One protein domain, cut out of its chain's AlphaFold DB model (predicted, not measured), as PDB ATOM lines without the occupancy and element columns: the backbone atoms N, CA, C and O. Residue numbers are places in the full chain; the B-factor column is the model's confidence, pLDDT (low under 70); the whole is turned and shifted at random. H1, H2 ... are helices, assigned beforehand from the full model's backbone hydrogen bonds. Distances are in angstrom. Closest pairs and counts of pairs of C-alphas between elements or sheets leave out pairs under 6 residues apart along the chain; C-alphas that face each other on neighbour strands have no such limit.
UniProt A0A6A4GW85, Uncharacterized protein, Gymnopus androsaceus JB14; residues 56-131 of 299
ATOM      1  N   ASP A  56     230.877 239.344 283.758       74.88
ATOM      2  CA  ASP A  56     231.817 239.978 282.818       74.88
ATOM      3  C   ASP A  56     232.765 240.967 283.510       74.88
ATOM      4  O   ASP A  56     233.961 241.008 283.223       74.88
ATOM      5  N   LYS A  57     232.264 241.712 284.505       70.62
ATOM      6  CA  LYS A  57     233.076 242.632 285.321       70.62
ATOM      7  C   LYS A  57     234.157 241.900 286.115       70.62
ATOM      8  O   LYS A  57     235.258 242.425 286.285       70.62
ATOM      9  N   THR A  58     233.856 240.710 286.629       74.88
ATOM     10  CA  THR A  58     234.836 239.869 287.326       74.88
ATOM     11  C   THR A  58     235.853 239.305 286.341       74.88
ATOM     12  O   THR A  58     237.049 239.366 286.623       74.88
ATOM     13  N   ARG A  59     235.408 238.826 285.171       77.06
ATOM     14  CA  ARG A  59     236.293 238.321 284.110       77.06
ATOM     15  C   ARG A  59     237.273 239.398 283.643       77.06
ATOM     16  O   ARG A  59     238.478 239.176 283.649       77.06
ATOM     17  N   GLN A  60     236.774 240.597 283.352       80.94
ATOM     18  CA  GLN A  60     237.598 241.728 282.926       80.94
ATOM     19  C   GLN A  60     238.631 242.126 283.988       80.94
ATOM     20  O   GLN A  60     239.785 242.378 283.657       80.94
ATOM     21  N   ARG A  61     238.257 242.139 285.275       80.94
ATOM     22  CA  ARG A  61     239.209 242.407 286.367       80.94
ATOM     23  C   ARG A  61     240.290 241.337 286.477       80.94
ATOM     24  O   ARG A  61     241.445 241.692 286.684       80.94
ATOM     25  N   LYS A  62     239.928 240.057 286.332       82.62
ATOM     26  CA  LYS A  62     240.896 238.950 286.333       82.62
ATOM     27  C   LYS A  62     241.925 239.122 285.218       82.62
ATOM     28  O   LYS A  62     243.117 239.107 285.498       82.62
ATOM     29  N   LEU A  63     241.454 239.371 283.995       84.62
ATOM     30  CA  LEU A  63     242.317 239.600 282.835       84.62
ATOM     31  C   LEU A  63     243.227 240.814 283.034       84.62
ATOM     32  O   LEU A  63     244.427 240.721 282.804       84.62
ATOM     33  N   GLN A  64     242.678 241.924 283.529       86.06
ATOM     34  CA  GLN A  64     243.452 243.132 283.800       86.06
ATOM     35  C   GLN A  64     244.575 242.876 284.813       86.06
ATOM     36  O   GLN A  64     245.699 243.333 284.626       86.06
ATOM     37  N   TYR A  65     244.292 242.148 285.895       87.81
ATOM     38  CA  TYR A  65     245.290 241.887 286.932       87.81
ATOM     39  C   TYR A  65     246.356 240.895 286.474       87.81
ATOM     40  O   TYR A  65     247.525 241.096 286.795       87.81
ATOM     41  N   ALA A  66     245.971 239.881 285.695       86.44
ATOM     42  CA  ALA A  66     246.917 238.970 285.065       86.44
ATOM     43  C   ALA A  66     247.842 239.718 284.091       86.44
ATOM     44  O   ALA A  66     249.056 239.571 284.168       86.44
ATOM     45  N   ALA A  67     247.292 240.593 283.243       87.62
ATOM     46  CA  ALA A  67     248.085 241.405 282.321       87.62
ATOM     47  C   ALA A  67     249.078 242.318 283.059       87.62
ATOM     48  O   ALA A  67     250.246 242.386 282.690       87.62
ATOM     49  N   GLU A  68     248.645 242.981 284.136       89.25
ATOM     50  CA  GLU A  68     249.540 243.808 284.955       89.25
ATOM     51  C   GLU A  68     250.668 243.000 285.609       89.25
ATOM     52  O   GLU A  68     251.792 243.492 285.700       89.25
ATOM     53  N   PHE A  69     250.389 241.767 286.042       89.50
ATOM     54  CA  PHE A  69     251.413 240.872 286.572       89.50
ATOM     55  C   PHE A  69     252.429 240.468 285.507       89.50
ATOM     56  O   PHE A  69     253.624 240.563 285.759       89.50
ATOM     57  N   LEU A  70     251.973 240.096 284.308       89.69
ATOM     58  CA  LEU A  70     252.859 239.724 283.203       89.69
ATOM     59  C   LEU A  70     253.765 240.887 282.782       89.69
ATOM     60  O   LEU A  70     254.961 240.697 282.584       89.69
ATOM     61  N   VAL A  71     253.224 242.107 282.712       91.94
ATOM     62  CA  VAL A  71     254.020 243.313 282.434       91.94
ATOM     63  C   VAL A  71     255.042 243.564 283.543       91.94
ATOM     64  O   VAL A  71     256.201 243.868 283.263       91.94
ATOM     65  N   TRP A  72     254.643 243.429 284.810       93.25
ATOM     66  CA  TRP A  72     255.564 243.568 285.936       93.25
ATOM     67  C   TRP A  72     256.673 242.507 285.905       93.25
ATOM     68  O   TRP A  72     257.837 242.857 286.089       93.25
ATOM     69  N   ALA A  73     256.333 241.248 285.623       89.69
ATOM     70  CA  ALA A  73     257.270 240.133 285.549       89.69
ATOM     71  C   ALA A  73     258.290 240.322 284.418       89.69
ATOM     72  O   ALA A  73     259.492 240.179 284.648       89.69
ATOM     73  N   ALA A  74     257.828 240.754 283.239       90.50
ATOM     74  CA  ALA A  74     258.692 241.088 282.111       90.50
ATOM     75  C   ALA A  74     259.696 242.198 282.466       90.50
ATOM     76  O   ALA A  74     260.879 242.089 282.154       90.50
ATOM     77  N   ASN A  75     259.259 243.232 283.194       91.56
ATOM     78  CA  ASN A  75     260.141 244.319 283.635       91.56
ATOM     79  C   ASN A  75     261.198 243.881 284.663       91.56
ATOM     80  O   ASN A  75     262.206 244.567 284.816       91.56
ATOM     81  N   HIS A  76     260.974 242.774 285.374       89.81
ATOM     82  CA  HIS A  76     261.927 242.204 286.335       89.81
ATOM     83  C   HIS A  76     262.770 241.072 285.728       89.81
ATOM     84  O   HIS A  76     263.557 240.460 286.444       89.81
ATOM     85  N   GLY A  77     262.625 240.806 284.423       89.88
ATOM     86  CA  GLY A  77     263.388 239.777 283.717       89.88
ATOM     87  C   GLY A  77     263.049 238.349 284.146       89.88
ATOM     88  O   GLY A  77     263.904 237.476 284.040       89.88
ATOM     89  N   LEU A  78     261.835 238.117 284.658       89.88
ATOM     90  CA  LEU A  78     261.387 236.785 285.063       89.88
ATOM     91  C   LEU A  78     261.138 235.898 283.841       89.88
ATOM     92  O   LEU A  78     260.596 236.353 282.830       89.88
ATOM     93  N   THR A  79     261.526 234.631 283.952       87.12
ATOM     94  CA  THR A  79     261.333 233.635 282.893       87.12
ATOM     95  C   THR A  79     259.952 232.986 282.997       87.12
ATOM     96  O   THR A  79     259.252 233.149 283.993       87.12
ATOM     97  N   GLU A  80     259.521 232.246 281.972       81.38
ATOM     98  CA  GLU A  80     258.213 231.569 281.977       81.38
ATOM     99  C   GLU A  80     258.053 230.615 283.177       81.38
ATOM    100  O   GLU A  80     256.982 230.552 283.784       81.38
ATOM    101  N   GLU A  81     259.153 229.977 283.588       80.38
ATOM    102  CA  GLU A  81     259.236 229.079 284.746       80.38
ATOM    103  C   GLU A  81     259.017 229.813 286.083       80.38
ATOM    104  O   GLU A  81     258.484 229.233 287.029       80.38
ATOM    105  N   ASP A  82     259.350 231.107 286.154       78.81
ATOM    106  CA  ASP A  82     259.149 231.954 287.339       78.81
ATOM    107  C   ASP A  82     257.741 232.572 287.409       78.81
ATOM    108  O   ASP A  82     257.333 233.101 288.454       78.81
ATOM    109  N   VAL A  83     257.016 232.569 286.284       80.56
ATOM    110  CA  VAL A  83     255.701 233.206 286.114       80.56
ATOM    111  C   VAL A  83     254.569 232.189 286.259       80.56
ATOM    112  O   VAL A  83     253.495 232.559 286.738       80.56
ATOM    113  N   LEU A  84     254.793 230.924 285.879       83.19
ATOM    114  CA  LEU A  84     253.787 229.857 285.899       83.19
ATOM    115  C   LEU A  84     254.387 228.502 286.342       83.19
ATOM    116  O   LEU A  84     254.999 227.822 285.524       83.19
ATOM    117  N   PRO A  85     254.126 228.024 287.576       81.12
ATOM    118  CA  PRO A  85     253.465 228.704 288.690       81.12
ATOM    119  C   PRO A  85     254.410 229.697 289.397       81.12
ATOM    120  O   PRO A  85     255.560 229.359 289.670       81.12
ATOM    121  N   PRO A  86     253.937 230.902 289.763       82.31
ATOM    122  CA  PRO A  86     254.799 231.895 290.384       82.31
ATOM    123  C   PRO A  86     255.160 231.496 291.815       82.31
ATOM    124  O   PRO A  86     254.297 231.104 292.604       82.31
ATOM    125  N   SER A  87     256.440 231.643 292.162       83.56
ATOM    126  CA  SER A  87     256.915 231.391 293.524       83.56
ATOM    127  C   SER A  87     256.278 232.357 294.534       83.56
ATOM    128  O   SER A  87     255.897 233.482 294.195       83.56
ATOM    129  N   GLU A  88     256.214 231.954 295.807       80.38
ATOM    130  CA  GLU A  88     255.753 232.831 296.893       80.38
ATOM    131  C   GLU A  88     256.562 234.137 296.934       80.38
ATOM    132  O   GLU A  88     255.993 235.220 297.051       80.38
ATOM    133  N   ASN A  89     257.878 234.058 296.716       82.44
ATOM    134  CA  ASN A  89     258.753 235.226 296.666       82.44
ATOM    135  C   ASN A  89     258.387 236.177 295.511       82.44
ATOM    136  O   ASN A  89     258.332 237.394 295.694       82.44
ATOM    137  N   THR A  90     258.069 235.636 294.332       86.00
ATOM    138  CA  THR A  90     257.598 236.415 293.176       86.00
ATOM    139  C   THR A  90     256.296 237.150 293.502       86.00
ATOM    140  O   THR A  90     256.165 238.343 293.222       86.00
ATOM    141  N   LEU A  91     255.349 236.468 294.154       84.12
ATOM    142  CA  LEU A  91     254.076 237.055 294.573       84.12
ATOM    143  C   LEU A  91     254.255 238.128 295.653       84.12
ATOM    144  O   LEU A  91     253.610 239.175 295.581       84.12
ATOM    145  N   CYS A  92     255.140 237.907 296.626       81.94
ATOM    146  CA  CYS A  92     255.479 238.890 297.653       81.94
ATOM    147  C   CYS A  92     256.120 240.141 297.046       81.94
ATOM    148  O   CYS A  92     255.711 241.251 297.384       81.94
ATOM    149  N   ASN A  93     257.055 239.985 296.105       85.44
ATOM    150  CA  ASN A  93     257.684 241.108 295.405       85.44
ATOM    151  C   ASN A  93     256.674 241.887 294.553       85.44
ATOM    152  O   ASN A  93     256.654 243.121 294.567       85.44
ATOM    153  N   PHE A  94     255.769 241.178 293.874       87.31
ATOM    154  CA  PHE A  94     254.672 241.806 293.147       87.31
ATOM    155  C   PHE A  94     253.742 242.576 294.091       87.31
ATOM    156  O   PHE A  94     253.431 243.739 293.833       87.31
ATOM    157  N   ALA A  95     253.348 241.981 295.219       83.38
ATOM    158  CA  ALA A  95     252.529 242.640 296.233       83.38
ATOM    159  C   ALA A  95     253.228 243.881 296.822       83.38
ATOM    160  O   ALA A  95     252.600 244.934 296.966       83.38
ATOM    161  N   ALA A  96     254.531 243.787 297.097       84.06
ATOM    162  CA  ALA A  96     255.354 244.877 297.613       84.06
ATOM    163  C   ALA A  96     255.458 246.052 296.631       84.06
ATOM    164  O   ALA A  96     255.491 247.205 297.062       84.06
ATOM    165  N   SER A  97     255.404 245.803 295.316       84.69
ATOM    166  CA  SER A  97     255.411 246.864 294.294       84.69
ATOM    167  C   SER A  97     254.250 247.867 294.436       84.69
ATOM    168  O   SER A  97     254.344 249.017 293.975       84.69
ATOM    169  N   PHE A  98     253.174 247.445 295.112       82.81
ATOM    170  CA  PHE A  98     251.974 248.230 295.389       82.81
ATOM    171  C   PHE A  98     251.971 248.920 296.753       82.81
ATOM    172  O   PHE A  98     251.039 249.687 297.028       82.81
ATOM    173  N   ALA A  99     252.968 248.670 297.606       76.56
ATOM    174  CA  ALA A  99     253.057 249.287 298.922       76.56
ATOM    175  C   ALA A  99     253.006 250.820 298.796       76.56
ATOM    176  O   ALA A  99     253.707 251.423 297.985       76.56
ATOM    177  N   GLY A 100     252.096 251.450 299.543       74.06
ATOM    178  CA  GLY A 100     251.860 252.898 299.495       74.06
ATOM    179  C   GLY A 100     251.160 253.427 298.232       74.06
ATOM    180  O   GLY A 100     250.788 254.595 298.206       74.06
ATOM    181  N   LYS A 101     250.933 252.598 297.201       78.12
ATOM    182  CA  LYS A 101     250.278 253.001 295.937       78.12
ATOM    183  C   LYS A 101     248.834 252.518 295.830       78.12
ATOM    184  O   LYS A 101     247.992 253.211 295.264       78.12
ATOM    185  N   LEU A 102     248.538 251.325 296.349       77.31
ATOM    186  CA  LEU A 102     247.200 250.731 296.307       77.31
ATOM    187  C   LEU A 102     246.649 250.485 297.710       77.31
ATOM    188  O   LEU A 102     247.376 250.216 298.660       77.31
ATOM    189  N   ALA A 103     245.320 250.510 297.816       74.31
ATOM    190  CA  ALA A 103     244.641 250.063 299.026       74.31
ATOM    191  C   ALA A 103     244.817 248.546 299.204       74.31
ATOM    192  O   ALA A 103     244.697 247.798 298.230       74.31
ATOM    193  N   GLY A 104     244.998 248.086 300.447       70.00
ATOM    194  CA  GLY A 104     245.287 246.676 300.751       70.00
ATOM    195  C   GLY A 104     244.282 245.678 300.162       70.00
ATOM    196  O   GLY A 104     244.674 244.651 299.617       70.00
ATOM    197  N   GLY A 105     242.986 246.012 300.141       68.25
ATOM    198  CA  GLY A 105     241.966 245.158 299.514       68.25
ATOM    199  C   GLY A 105     242.134 244.987 297.997       68.25
ATOM    200  O   GLY A 105     241.773 243.948 297.450       68.25
ATOM    201  N   THR A 106     242.701 245.979 297.305       73.88
ATOM    202  CA  THR A 106     243.011 245.889 295.871       73.88
ATOM    203  C   THR A 106     244.280 245.075 295.633       73.88
ATOM    204  O   THR A 106     244.284 244.240 294.733       73.88
ATOM    205  N   ALA A 107     245.320 245.273 296.449       74.88
ATOM    206  CA  ALA A 107     246.552 244.487 296.373       74.88
ATOM    207  C   ALA A 107     246.286 242.993 296.638       74.88
ATOM    208  O   ALA A 107     246.705 242.141 295.858       74.88
ATOM    209  N   LYS A 108     245.478 242.681 297.660       73.88
ATOM    210  CA  LYS A 108     245.041 241.313 297.966       73.88
ATOM    211  C   LYS A 108     244.287 240.667 296.802       73.88
ATOM    212  O   LYS A 108     244.628 239.563 296.398       73.88
ATOM    213  N   ALA A 109     243.322 241.373 296.210       75.44
ATOM    214  CA  ALA A 109     242.571 240.858 295.064       75.44
ATOM    215  C   ALA A 109     243.461 240.595 293.832       75.44
ATOM    216  O   ALA A 109     243.180 239.679 293.063       75.44
ATOM    217  N   LYS A 110     244.524 241.387 293.636       79.38
ATOM    218  CA  LYS A 110     245.524 241.148 292.584       79.38
ATOM    219  C   LYS A 110     246.315 239.867 292.848       79.38
ATOM    220  O   LYS A 110     246.406 239.041 291.949       79.38
ATOM    221  N   GLY A 111     246.806 239.671 294.071       72.81
ATOM    222  CA  GLY A 111     247.541 238.459 294.452       72.81
ATOM    223  C   GLY A 111     246.697 237.180 294.381       72.81
ATOM    224  O   GLY A 111     247.145 236.176 293.834       72.81
ATOM    225  N   GLU A 112     245.449 237.222 294.857       73.75
ATOM    226  CA  GLU A 112     244.538 236.064 294.846       73.75
ATOM    227  C   GLU A 112     244.216 235.571 293.429       73.75
ATOM    228  O   GLU A 112     244.075 234.369 293.211       73.75
ATOM    229  N   ILE A 113     244.117 236.478 292.451       73.75
ATOM    230  CA  ILE A 113     243.848 236.108 291.055       73.75
ATOM    231  C   ILE A 113     245.018 235.330 290.443       73.75
ATOM    232  O   ILE A 113     244.785 234.454 289.616       73.75
ATOM    233  N   ILE A 114     246.247 235.635 290.857       73.69
ATOM    234  CA  ILE A 114     247.464 235.032 290.308       73.69
ATOM    235  C   ILE A 114     247.763 233.695 290.998       73.69
ATOM    236  O   ILE A 114     248.119 232.727 290.337       73.69
ATOM    237  N   CYS A 115     247.578 233.619 292.319       64.81
ATOM    238  CA  CYS A 115     247.864 232.414 293.105       64.81
ATOM    239  C   CYS A 115     246.721 231.377 293.071       64.81
ATOM    240  O   CYS A 115     246.922 230.211 293.403       64.81
ATOM    241  N   GLY A 116     245.494 231.783 292.725       57.25
ATOM    242  CA  GLY A 116     244.322 230.899 292.690       57.25
ATOM    243  C   GLY A 116     243.843 230.396 294.063       57.25
ATOM    244  O   GLY A 116     242.764 229.812 294.149       57.25
ATOM    245  N   THR A 117     244.587 230.651 295.146       49.47
ATOM    246  CA  THR A 117     244.256 230.232 296.516       49.47
ATOM    247  C   THR A 117     244.247 231.427 297.482       49.47
ATOM    248  O   THR A 117     245.096 232.316 297.421       49.47
ATOM    249  N   SER A 118     243.259 231.484 298.388       49.19
ATOM    250  CA  SER A 118     243.081 232.588 299.358       49.19
ATOM    251  C   SER A 118     244.129 232.644 300.482       49.19
ATOM    252  O   SER A 118     244.046 233.540 301.322       49.19
ATOM    253  N   SER A 119     245.064 231.692 300.573       45.56
ATOM    254  CA  SER A 119     245.854 231.489 301.798       45.56
ATOM    255  C   SER A 119     247.070 232.406 301.942       45.56
ATOM    256  O   SER A 119     247.470 232.669 303.069       45.56
ATOM    257  N   MET A 120     247.659 232.918 300.855       47.00
ATOM    258  CA  MET A 120     248.979 233.574 300.950       47.00
ATOM    259  C   MET A 120     248.919 235.099 301.141       47.00
ATOM    260  O   MET A 120     249.816 235.698 301.727       47.00
ATOM    261  N   ALA A 121     247.823 235.752 300.745       46.81
ATOM    262  CA  ALA A 121     247.668 237.206 300.885       46.81
ATOM    263  C   ALA A 121     247.214 237.669 302.290       46.81
ATOM    264  O   ALA A 121     246.877 238.840 302.468       46.81
ATOM    265  N   SER A 122     247.133 236.774 303.284       45.25
ATOM    266  CA  SER A 122     246.759 237.122 304.666       45.25
ATOM    267  C   SER A 122     247.933 237.538 305.552       45.25
ATOM    268  O   SER A 122     247.686 238.153 306.584       45.25
ATOM    269  N   ASN A 123     249.176 237.232 305.165       44.00
ATOM    270  CA  ASN A 123     250.339 237.370 306.055       44.00
ATOM    271  C   ASN A 123     251.174 238.634 305.801       44.00
ATOM    272  O   ASN A 123     252.162 238.865 306.490       44.00
ATOM    273  N   VAL A 124     250.785 239.468 304.834       48.88
ATOM    274  CA  VAL A 124     251.438 240.762 304.612       48.88
ATOM    275  C   VAL A 124     250.758 241.794 305.506       48.88
ATOM    276  O   VAL A 124     249.724 242.365 305.156       48.88
ATOM    277  N   GLU A 125     251.329 241.998 306.691       44.88
ATOM    278  CA  GLU A 125     250.941 243.060 307.615       44.88
ATOM    279  C   GLU A 125     251.342 244.408 307.001       44.88
ATOM    280  O   GLU A 125     252.504 244.812 306.985       44.88
ATOM    281  N   LEU A 126     250.373 245.064 306.362       54.22
ATOM    282  CA  LEU A 126     250.607 246.327 305.673       54.22
ATOM    283  C   LEU A 126     250.678 247.483 306.685       54.22
ATOM    284  O   LEU A 126     249.938 247.484 307.672       54.22
ATOM    285  N   PRO A 127     251.505 248.511 306.423       54.19
ATOM    286  CA  PRO A 127     251.615 249.663 307.307       54.19
ATOM    287  C   PRO A 127     250.256 250.347 307.490       54.19
ATOM    288  O   PRO A 127     249.453 250.425 306.553       54.19
ATOM    289  N   ALA A 128     250.018 250.892 308.686       52.56
ATOM    290  CA  ALA A 128     248.765 251.552 309.060       52.56
ATOM    291  C   ALA A 128     248.349 252.680 308.084       52.56
ATOM    292  O   ALA A 128     247.163 252.935 307.893       52.56
ATOM    293  N   SER A 129     249.316 253.298 307.398       53.41
ATOM    294  CA  SER A 129     249.109 254.318 306.357       53.41
ATOM    295  C   SER A 129     248.463 253.800 305.063       53.41
ATOM    296  O   SER A 129     248.023 254.595 304.238       53.41
ATOM    297  N   SER A 130     248.399 252.480 304.858       54.41
ATOM    298  CA  SER A 130     247.773 251.853 303.683       54.41
ATOM    299  C   SER A 130     246.259 251.642 303.831       54.41
ATOM    300  O   SER A 130     245.560 251.358 302.846       54.41
ATOM    301  N   PHE A 131     245.736 251.771 305.057       53.44
ATOM    302  CA  PHE A 131     244.305 251.710 305.310       53.44
ATOM    303  C   PHE A 131     243.670 253.031 304.890       53.44
ATOM    304  O   PHE A 131     244.149 254.114 305.204       53.44
TER     305      PHE A 131
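Overview. This is residues 56 to 131 of the 299 residues of an uncharacterized protein of Gymnopus androsaceus JB14 (UniProt A0A6A4GW85). A long helix, H1, lies crosswise over a helical hairpin of H3 and H4, meeting H4 near H1's midpoint and coming near H3 farther along. The very short H2 sits beside the later part of H1, on the way to the hairpin, and an unnamed tail, residues 116 to 131, runs back past the hairpin toward the end of H4 at residue 104. The printed part has 76 residues with four named helices, in the order H1, H2, H3, H4, and no named strand; the class is all helix. It is compact, with a radius of gyration of the C-alphas of 12.2 A and spans of 35 by 30 by 23 A.

Along the chain. H1, residues 56 to 75, begins with C-alpha 56 at (231.817, 239.978, 282.818) and is 28.7 A long. H2 holds residues 80 to 83, and H3 residues 88 to 96, 12.1 A. H4, residues 104 to 115, is 16.4 A long and ends with C-alpha 115 at (247.864, 232.414, 293.105).

Arrangement. H1 touches H4 with residues 62 to 69 alone, about perpendicular at 81 degrees; their closest C-alphas, of Tyr 65 and Lys 110, are 5.7 A apart. H3 and H4 form a helical hairpin and touch at a shallow tilt of 29 degrees, opposite ways, with the closest C-alphas, of Ala 95 and Ala 107, 6.3 A apart. H1 and H3 are close but not clearly touching, with the C-alphas of Phe 69 and Phe 94 closest at 7.4 A. H2 is close to H1 but not clearly touching, the C-alphas of Ala 73 and Val 83 being closest at 7.1 A; H2 and H4 are apart. Every O i to N i+4 pair is within hydrogen-bond range in H1 and H3, and 7 of 8 in H4; H2 is too short for such a pair.

Size, cuts and confidence. The C-alphas farthest apart, of Glu 80 and Ala 128, are 35.0 A from each other. The printed part has no cut and no long link. The mean pLDDT of the printed part is 74.8; residue 105 and residues 115 to 131 are under 70.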